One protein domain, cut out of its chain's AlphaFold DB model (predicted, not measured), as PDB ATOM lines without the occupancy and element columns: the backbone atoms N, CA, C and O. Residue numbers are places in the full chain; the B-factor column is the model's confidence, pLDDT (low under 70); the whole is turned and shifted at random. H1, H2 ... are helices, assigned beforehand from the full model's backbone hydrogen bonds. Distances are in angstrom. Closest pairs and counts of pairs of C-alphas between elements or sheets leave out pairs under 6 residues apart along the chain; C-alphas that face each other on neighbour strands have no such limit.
ATOM      1  N   LYS A 243     189.333 167.580  97.189       94.38
ATOM      2  CA  LYS A 243     190.592 168.350  97.256       94.38
ATOM      3  C   LYS A 243     191.831 167.497  96.964       94.38
ATOM      4  O   LYS A 243     192.809 168.016  96.438       94.38
ATOM      5  N   HIS A 244     191.771 166.209  97.303       94.75
ATOM      6  CA  HIS A 244     192.891 165.264  97.267       94.75
ATOM      7  C   HIS A 244     192.487 163.972  96.524       94.75
ATOM      8  O   HIS A 244     192.275 162.930  97.150       94.75
ATOM      9  N   PRO A 245     192.259 164.043  95.196       93.44
ATOM     10  CA  PRO A 245     191.691 162.935  94.427       93.44
ATOM     11  C   PRO A 245     192.586 161.687  94.411       93.44
ATOM     12  O   PRO A 245     192.075 160.577  94.555       93.44
ATOM     13  N   GLU A 246     193.905 161.858  94.280       93.69
ATOM     14  CA  GLU A 246     194.870 160.756  94.165       93.69
ATOM     15  C   GLU A 246     194.953 159.935  95.461       93.69
ATOM     16  O   GLU A 246     194.976 158.701  95.446       93.69
ATOM     17  N   GLU A 247     194.946 160.607  96.612       94.31
ATOM     18  CA  GLU A 247     194.976 159.966  97.923       94.31
ATOM     19  C   GLU A 247     193.699 159.164  98.193       94.31
ATOM     20  O   GLU A 247     193.759 158.057  98.740       94.31
ATOM     21  N   ILE A 248     192.543 159.681  97.775       93.69
ATOM     22  CA  ILE A 248     191.260 158.983  97.912       93.69
ATOM     23  C   ILE A 248     191.204 157.778  96.977       93.69
ATOM     24  O   ILE A 248     190.768 156.703  97.395       93.69
ATOM     25  N   GLU A 249     191.678 157.918  95.739       93.31
ATOM     26  CA  GLU A 249     191.769 156.800  94.802       93.31
ATOM     27  C   GLU A 249     192.656 155.682  95.368       93.31
ATOM     28  O   GLU A 249     192.271 154.511  95.334       93.31
ATOM     29  N   LYS A 250     193.779 156.032  96.007       94.50
ATOM     30  CA  LYS A 250     194.635 155.074  96.720       94.50
ATOM     31  C   LYS A 250     193.901 154.374  97.868       94.50
ATOM     32  O   LYS A 250     193.980 153.149  97.969       94.50
ATOM     33  N   ILE A 251     193.180 155.115  98.714       95.12
ATOM     34  CA  ILE A 251     192.386 154.547  99.820       95.12
ATOM     35  C   ILE A 251     191.346 153.553  99.287       95.12
ATOM     36  O   ILE A 251     191.263 152.418  99.766       95.12
ATOM     37  N   ILE A 252     190.573 153.957  98.277       94.19
ATOM     38  CA  ILE A 252     189.529 153.113  97.692       94.19
ATOM     39  C   ILE A 252     190.134 151.902  96.989       94.19
ATOM     40  O   ILE A 252     189.582 150.810  97.115       94.19
ATOM     41  N   SER A 253     191.261 152.059  96.294       94.06
ATOM     42  CA  SER A 253     191.976 150.963  95.637       94.06
ATOM     43  C   SER A 253     192.411 149.895  96.642       94.06
ATOM     44  O   SER A 253     192.103 148.718  96.444       94.06
ATOM     45  N   ILE A 254     193.014 150.298  97.771       94.25
ATOM     46  CA  ILE A 254     193.400 149.364  98.839       94.25
ATOM     47  C   ILE A 254     192.164 148.640  99.372       94.25
ATOM     48  O   ILE A 254     192.124 147.415  99.349       94.25
ATOM     49  N   LEU A 255     191.137 149.377  99.810       94.38
ATOM     50  CA  LEU A 255     189.935 148.783 100.406       94.38
ATOM     51  C   LEU A 255     189.177 147.864  99.437       94.38
ATOM     52  O   LEU A 255     188.601 146.866  99.866       94.38
ATOM     53  N   SER A 256     189.172 148.184  98.143       93.00
ATOM     54  CA  SER A 256     188.445 147.425  97.116       93.00
ATOM     55  C   SER A 256     189.129 146.118  96.714       93.00
ATOM     56  O   SER A 256     188.536 145.342  95.962       93.00
ATOM     57  N   ASP A 257     190.344 145.858  97.202       92.19
ATOM     58  CA  ASP A 257     191.060 144.602  96.997       92.19
ATOM     59  C   ASP A 257     190.174 143.395  97.369       92.19
ATOM     60  O   ASP A 257     189.426 143.419  98.353       92.19
ATOM     61  N   LYS A 258     190.250 142.319  96.572       86.19
ATOM     62  CA  LYS A 258     189.465 141.085  96.766       86.19
ATOM     63  C   LYS A 258     189.688 140.437  98.133       86.19
ATOM     64  O   LYS A 258     188.781 139.788  98.641       86.19
ATOM     65  N   THR A 259     190.875 140.611  98.708       84.50
ATOM     66  CA  THR A 259     191.253 140.121 100.039       84.50
ATOM     67  C   THR A 259     190.654 140.956 101.177       84.50
ATOM     68  O   THR A 259     190.665 140.513 102.323       84.50
ATOM     69  N   LEU A 260     190.112 142.144 100.875       89.19
ATOM     70  CA  LEU A 260     189.522 143.074 101.839       89.19
ATOM     71  C   LEU A 260     188.004 143.198 101.639       89.19
ATOM     72  O   LEU A 260     187.259 142.276 101.969       89.19
ATOM     73  N   GLU A 261     187.522 144.334 101.122       89.19
ATOM     74  CA  GLU A 261     186.092 144.578 100.915       89.19
ATOM     75  C   GLU A 261     185.602 144.093  99.543       89.19
ATOM     76  O   GLU A 261     184.395 143.996  99.322       89.19
ATOM     77  N   ALA A 262     186.503 143.749  98.621       84.81
ATOM     78  CA  ALA A 262     186.227 143.169  97.304       84.81
ATOM     79  C   ALA A 262     185.401 144.021  96.317       84.81
ATOM     80  O   ALA A 262     185.161 143.576  95.191       84.81
ATOM     81  N   SER A 263     184.938 145.220  96.690       90.25
ATOM     82  CA  SER A 263     184.331 146.161  95.742       90.25
ATOM     83  C   SER A 263     184.376 147.623  96.209       90.25
ATOM     84  O   SER A 263     184.291 147.882  97.416       90.25
ATOM     85  N   PRO A 264     184.367 148.597  95.273       87.62
ATOM     86  CA  PRO A 264     184.301 150.021  95.610       87.62
ATOM     87  C   PRO A 264     183.087 150.389  96.467       87.62
ATOM     88  O   PRO A 264     183.182 151.182  97.397       87.62
ATOM     89  N   ALA A 265     181.927 149.774  96.217       86.38
ATOM     90  CA  ALA A 265     180.712 150.049  96.987       86.38
ATOM     91  C   ALA A 265     180.827 149.636  98.466       86.38
ATOM     92  O   ALA A 265     180.198 150.259  99.331       86.38
ATOM     93  N   LYS A 266     181.600 148.581  98.756       90.25
ATOM     94  CA  LYS A 266     181.893 148.142 100.123       90.25
ATOM     95  C   LYS A 266     183.041 148.946 100.741       90.25
ATOM     96  O   LYS A 266     182.930 149.288 101.912       90.25
ATOM     97  N   ALA A 267     184.037 149.365  99.955       92.56
ATOM     98  CA  ALA A 267     185.055 150.324 100.396       92.56
ATOM     99  C   ALA A 267     184.425 151.634 100.902       92.56
ATOM    100  O   ALA A 267     184.696 152.072 102.017       92.56
ATOM    101  N   TRP A 268     183.475 152.204 100.155       91.62
ATOM    102  CA  TRP A 268     182.714 153.367 100.623       91.62
ATOM    103  C   TRP A 268     181.890 153.078 101.882       91.62
ATOM    104  O   TRP A 268     181.789 153.931 102.754       91.62
ATOM    105  N   LYS A 269     181.344 151.862 102.021       91.06
ATOM    106  CA  LYS A 269     180.625 151.443 103.237       91.06
ATOM    107  C   LYS A 269     181.544 151.334 104.457       91.06
ATOM    108  O   LYS A 269     181.070 151.493 105.579       91.06
ATOM    109  N   TRP A 270     182.824 151.040 104.250       94.38
ATOM    110  CA  TRP A 270     183.832 151.058 105.304       94.38
ATOM    111  C   TRP A 270     184.089 152.493 105.779       94.38
ATOM    112  O   TRP A 270     184.063 152.741 106.978       94.38
ATOM    113  N   LEU A 271     184.206 153.450 104.849       94.56
ATOM    114  CA  LEU A 271     184.396 154.877 105.161       94.56
ATOM    115  C   LEU A 271     183.177 155.541 105.828       94.56
ATOM    116  O   LEU A 271     183.315 156.596 106.438       94.56
ATOM    117  N   GLU A 272     181.994 154.931 105.734       93.31
ATOM    118  CA  GLU A 272     180.763 155.352 106.427       93.31
ATOM    119  C   GLU A 272     180.683 154.828 107.881       93.31
ATOM    120  O   GLU A 272     179.627 154.911 108.511       93.31
ATOM    121  N   LYS A 273     181.763 154.245 108.422       93.50
ATOM    122  CA  LYS A 273     181.849 153.777 109.813       93.50
ATOM    123  C   LYS A 273     182.984 154.489 110.555       93.50
ATOM    124  O   LYS A 273     183.997 154.786 109.927       93.50
ATOM    125  N   PRO A 274     182.854 154.716 111.876       94.06
ATOM    126  CA  PRO A 274     183.957 155.231 112.681       94.06
ATOM    127  C   PRO A 274     185.197 154.339 112.564       94.06
ATOM    128  O   PRO A 274     185.072 153.112 112.480       94.06
ATOM    129  N   LEU A 275     186.379 154.955 112.584       93.31
ATOM    130  CA  LEU A 275     187.635 154.212 112.657       93.31
ATOM    131  C   LEU A 275     187.703 153.453 113.987       93.31
ATOM    132  O   LEU A 275     187.296 153.967 115.034       93.31
ATOM    133  N   TYR A 276     188.219 152.226 113.946       88.38
ATOM    134  CA  TYR A 276     188.391 151.428 115.155       88.38
ATOM    135  C   TYR A 276     189.487 152.051 116.028       88.38
ATOM    136  O   TYR A 276     190.590 152.271 115.528       88.38
ATOM    137  N   PRO A 277     189.222 152.328 117.317       86.75
ATOM    138  CA  PRO A 277     190.258 152.802 118.225       86.75
ATOM    139  C   PRO A 277     191.385 151.771 118.339       86.75
ATOM    140  O   PRO A 277     191.122 150.581 118.512       86.75
ATOM    141  N   SER A 278     192.627 152.236 118.248       85.25
ATOM    142  CA  SER A 278     193.840 151.439 118.419       85.25
ATOM    143  C   SER A 278     194.836 152.266 119.221       85.25
ATOM    144  O   SER A 278     194.935 153.466 118.986       85.25
ATOM    145  N   GLU A 279     195.573 151.650 120.146       83.38
ATOM    146  CA  GLU A 279     196.586 152.360 120.946       83.38
ATOM    147  C   GLU A 279     197.721 152.912 120.067       83.38
ATOM    148  O   GLU A 279     198.250 153.985 120.337       83.38
ATOM    149  N   ASP A 280     198.017 152.226 118.958       87.88
ATOM    150  CA  ASP A 280     199.106 152.569 118.036       87.88
ATOM    151  C   ASP A 280     198.717 153.550 116.913       87.88
ATOM    152  O   ASP A 280     199.564 153.910 116.093       87.88
ATOM    153  N   LEU A 281     197.441 153.951 116.811       90.50
ATOM    154  CA  LEU A 281     196.963 154.819 115.730       90.50
ATOM    155  C   LEU A 281     196.187 156.016 116.272       90.50
ATOM    156  O   LEU A 281     195.226 155.869 117.026       90.50
ATOM    157  N   GLU A 282     196.539 157.203 115.778       92.56
ATOM    158  CA  GLU A 282     195.711 158.396 115.941       92.56
ATOM    159  C   GLU A 282     194.300 158.154 115.382       92.56
ATOM    160  O   GLU A 282     194.099 157.356 114.463       92.56
ATOM    161  N   ASN A 283     193.303 158.844 115.935       92.75
ATOM    162  CA  ASN A 283     191.912 158.730 115.506       92.75
ATOM    163  C   ASN A 283     191.363 160.099 115.090       92.75
ATOM    164  O   ASN A 283     191.866 161.139 115.511       92.75
ATOM    165  N   ILE A 284     190.323 160.093 114.262       93.50
ATOM    166  CA  ILE A 284     189.618 161.300 113.823       93.50
ATOM    167  C   ILE A 284     188.255 161.397 114.505       93.50
ATOM    168  O   ILE A 284     187.620 160.390 114.818       93.50
ATOM    169  N   ASN A 285     187.771 162.624 114.687       90.12
ATOM    170  CA  ASN A 285     186.408 162.859 115.149       90.12
ATOM    171  C   ASN A 285     185.423 162.754 113.975       90.12
ATOM    172  O   ASN A 285     185.538 163.482 112.985       90.12
ATOM    173  N   GLY A 286     184.416 161.891 114.116       90.06
ATOM    174  CA  GLY A 286     183.372 161.686 113.113       90.06
ATOM    175  C   GLY A 286     183.680 160.556 112.131       90.06
ATOM    176  O   GLY A 286     184.461 159.649 112.418       90.06
ATOM    177  N   LEU A 287     183.002 160.572 110.982       93.81
ATOM    178  CA  LEU A 287     183.142 159.531 109.968       93.81
ATOM    179  C   LEU A 287     184.286 159.862 108.993       93.81
ATOM    180  O   LEU A 287     184.391 161.009 108.556       93.81
ATOM    181  N   PRO A 288     185.090 158.868 108.569       94.44
ATOM    182  CA  PRO A 288     186.108 159.042 107.533       94.44
ATOM    183  C   PRO A 288     185.585 159.714 106.268       94.44
ATOM    184  O   PRO A 288     186.256 160.584 105.718       94.44
ATOM    185  N   CYS A 289     184.382 159.342 105.818       92.69
ATOM    186  CA  CYS A 289     183.792 159.895 104.603       92.69
ATOM    187  C   CYS A 289     183.574 161.413 104.662       92.69
ATOM    188  O   CYS A 289     183.634 162.050 103.615       92.69
ATOM    189  N   ASP A 290     183.376 161.995 105.845       91.38
ATOM    190  CA  ASP A 290     183.113 163.430 106.009       91.38
ATOM    191  C   ASP A 290     184.407 164.257 106.080       91.38
ATOM    192  O   ASP A 290     184.378 165.479 105.955       91.38
ATOM    193  N   GLN A 291     185.556 163.592 106.241       92.88
ATOM    194  CA  GLN A 291     186.865 164.219 106.452       92.88
ATOM    195  C   GLN A 291     187.819 164.052 105.254       92.88
ATOM    196  O   GLN A 291     188.993 164.409 105.335       92.88
ATOM    197  N   LEU A 292     187.331 163.540 104.117       93.31
ATOM    198  CA  LEU A 292     188.154 163.246 102.932       93.31
ATOM    199  C   LEU A 292     188.715 164.485 102.215       93.31
ATOM    200  O   LEU A 292     189.585 164.347 101.367       93.31
ATOM    201  N   ASP A 293     188.242 165.691 102.529       92.25
ATOM    202  CA  ASP A 293     188.826 166.939 102.018       92.25
ATOM    203  C   ASP A 293     189.885 167.535 102.975       92.25
ATOM    204  O   ASP A 293     190.513 168.540 102.639       92.25
ATOM    205  N   ASN A 294     190.102 166.941 104.158       93.56
ATOM    206  CA  ASN A 294     191.108 167.366 105.135       93.56
ATOM    207  C   ASN A 294     192.373 166.495 105.024       93.56
ATOM    208  O   ASN A 294     192.329 165.281 105.226       93.56
ATOM    209  N   LYS A 295     193.518 167.122 104.731       93.81
ATOM    210  CA  LYS A 295     194.790 166.428 104.477       93.81
ATOM    211  C   LYS A 295     195.308 165.619 105.673       93.81
ATOM    212  O   LYS A 295     195.801 164.507 105.481       93.81
ATOM    213  N   ASP A 296     195.183 166.144 106.889       94.38
ATOM    214  CA  ASP A 296     195.656 165.465 108.100       94.38
ATOM    215  C   ASP A 296     194.772 164.255 108.420       94.38
ATOM    216  O   ASP A 296     195.265 163.150 108.648       94.38
ATOM    217  N   SER A 297     193.454 164.433 108.306       95.19
ATOM    218  CA  SER A 297     192.485 163.349 108.472       95.19
ATOM    219  C   SER A 297     192.679 162.255 107.424       95.19
ATOM    220  O   SER A 297     192.658 161.077 107.765       95.19
ATOM    221  N   LEU A 298     192.942 162.612 106.162       95.00
ATOM    222  CA  LEU A 298     193.255 161.647 105.102       95.00
ATOM    223  C   LEU A 298     194.481 160.792 105.424       95.00
ATOM    224  O   LEU A 298     194.469 159.589 105.155       95.00
ATOM    225  N   LYS A 299     195.528 161.386 106.004       95.50
ATOM    226  CA  LYS A 299     196.728 160.648 106.417       95.50
ATOM    227  C   LYS A 299     196.387 159.607 107.483       95.50
ATOM    228  O   LYS A 299     196.801 158.457 107.348       95.50
ATOM    229  N   ILE A 300     195.594 159.992 108.483       96.06
ATOM    230  CA  ILE A 300     195.123 159.085 109.537       96.06
ATOM    231  C   ILE A 300     194.255 157.972 108.929       96.06
ATOM    232  O   ILE A 300     194.503 156.790 109.165       96.06
ATOM    233  N   ILE A 301     193.295 158.315 108.066       96.44
ATOM    234  CA  ILE A 301     192.432 157.335 107.384       96.44
ATOM    235  C   ILE A 301     193.276 156.333 106.589       96.44
ATOM    236  O   ILE A 301     193.031 155.129 106.668       96.44
ATOM    237  N   LEU A 302     194.291 156.792 105.854       95.81
ATOM    238  CA  LEU A 302     195.172 155.911 105.090       95.81
ATOM    239  C   LEU A 302     195.947 154.940 105.995       95.81
ATOM    240  O   LEU A 302     196.058 153.764 105.647       95.81
ATOM    241  N   GLN A 303     196.438 155.393 107.153       95.62
ATOM    242  CA  GLN A 303     197.103 154.522 108.131       95.62
ATOM    243  C   GLN A 303     196.154 153.438 108.657       95.62
ATOM    244  O   GLN A 303     196.510 152.259 108.666       95.62
ATOM    245  N   HIS A 304     194.917 153.807 109.008       96.12
ATOM    246  CA  HIS A 304     193.886 152.849 109.425       96.12
ATOM    247  C   HIS A 304     193.553 151.838 108.330       96.12
ATOM    248  O   HIS A 304     193.432 150.644 108.598       96.12
ATOM    249  N   VAL A 305     193.450 152.288 107.079       95.31
ATOM    250  CA  VAL A 305     193.204 151.417 105.921       95.31
ATOM    251  C   VAL A 305     194.358 150.433 105.711       95.31
ATOM    252  O   VAL A 305     194.116 149.254 105.449       95.31
ATOM    253  N   GLN A 306     195.607 150.876 105.868       94.94
ATOM    254  CA  GLN A 306     196.789 150.015 105.765       94.94
ATOM    255  C   GLN A 306     196.857 148.986 106.899       94.94
ATOM    256  O   GLN A 306     197.091 147.806 106.632       94.94
ATOM    257  N   ALA A 307     196.600 149.401 108.141       94.12
ATOM    258  CA  ALA A 307     196.554 148.502 109.291       94.12
ATOM    259  C   ALA A 307     195.428 147.464 109.150       94.12
ATOM    260  O   ALA A 307     195.649 146.267 109.336       94.12
ATOM    261  N   TYR A 308     194.239 147.902 108.721       93.81
ATOM    262  CA  TYR A 308     193.114 147.019 108.416       93.81
ATOM    263  C   TYR A 308     193.471 145.997 107.332       93.81
ATOM    264  O   TYR A 308     193.178 144.807 107.478       93.81
ATOM    265  N   ALA A 309     194.145 146.445 106.268       93.06
ATOM    266  CA  ALA A 309     194.583 145.578 105.186       93.06
ATOM    267  C   ALA A 309     195.586 144.516 105.660       93.06
ATOM    268  O   ALA A 309     195.436 143.340 105.324       93.06
ATOM    269  N   ALA A 310     196.578 144.913 106.462       92.62
ATOM    270  CA  ALA A 310     197.564 144.002 107.036       92.62
ATOM    271  C   ALA A 310     196.902 142.945 107.936       92.62
ATOM    272  O   ALA A 310     197.140 141.752 107.757       92.62
ATOM    273  N   TYR A 311     196.004 143.368 108.829       91.44
ATOM    274  CA  TYR A 311     195.278 142.481 109.740       91.44
ATOM    275  C   TYR A 311     194.370 141.475 109.021       91.44
ATOM    276  O   TYR A 311     194.296 140.304 109.393       91.44
ATOM    277  N   LYS A 312     193.646 141.912 107.985       90.25
ATOM    278  CA  LYS A 312     192.796 141.012 107.195       90.25
ATOM    279  C   LYS A 312     193.627 139.981 106.444       90.25
ATOM    280  O   LYS A 312     193.276 138.808 106.462       90.25
ATOM    281  N   ARG A 313     194.736 140.409 105.835       90.25
ATOM    282  CA  ARG A 313     195.633 139.525 105.082       90.25
ATOM    283  C   ARG A 313     196.391 138.543 105.970       90.25
ATOM    284  O   ARG A 313     196.623 137.432 105.529       90.25
ATOM    285  N   SER A 314     196.711 138.894 107.217       89.56
ATOM    286  CA  SER A 314     197.333 137.955 108.165       89.56
ATOM    287  C   SER A 314     196.374 136.874 108.687       89.56
ATOM    288  O   SER A 314     196.797 136.001 109.440       89.56
ATOM    289  N   ARG A 315     195.076 136.968 108.368       81.38
ATOM    290  CA  ARG A 315     194.027 136.018 108.771       81.38
ATOM    291  C   ARG A 315     193.459 135.197 107.606       81.38
ATOM    292  O   ARG A 315     192.536 134.418 107.840       81.38
TER     293      ARG A 315
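Overview. This is residues 243 to 315 of the 316 residues of the protein "NYN domain-containing protein" of Idiomarinaceae bacterium (UniProt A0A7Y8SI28). The longest helix, H3, and the shorter H1 lie side by side, running the same way, and the short H2 is set crosswise by the last residue of H1. A long loop, residues 272 to 294, leads from H2 to the beginning of H3. The printed part has 73 residues with three named helices, H1, H2, H3 along the chain, and no named strand: all helix. It is compact, with a radius of gyration of the C-alphas of 11.4 A and spans of 30 by 28 by 18 A.

Along the chain. H3, residues 295 to 313, is 26.9 A long and ends at C-alpha 313 (195.633, 139.525, 105.082). H1, residues 245 to 255, is 15.5 A long and begins at C-alpha 245 (191.691, 162.935, 94.427). H2 is residues 264 to 271, 10.7 A.

Arrangement. H3 touches H1 at a shallow tilt of 19 degrees; their closest C-alphas, Leu 302 and Ile 251, are 6.1 A apart. H1 touches H2, about perpendicular at 83 degrees; their closest C-alphas, Leu 255 and Ala 267, are 5.1 A apart. H2 and H3 are apart. In H1, H2 and H3 every O i to N i+4 pair is within hydrogen-bond range.

Size, cuts and confidence. The C-alphas farthest apart, Lys 243 and Arg 315, are 34.5 A apart. The printed part has no cut. The link H2 to H3 is long, 23 residues. No printed residue is under 70 in pLDDT.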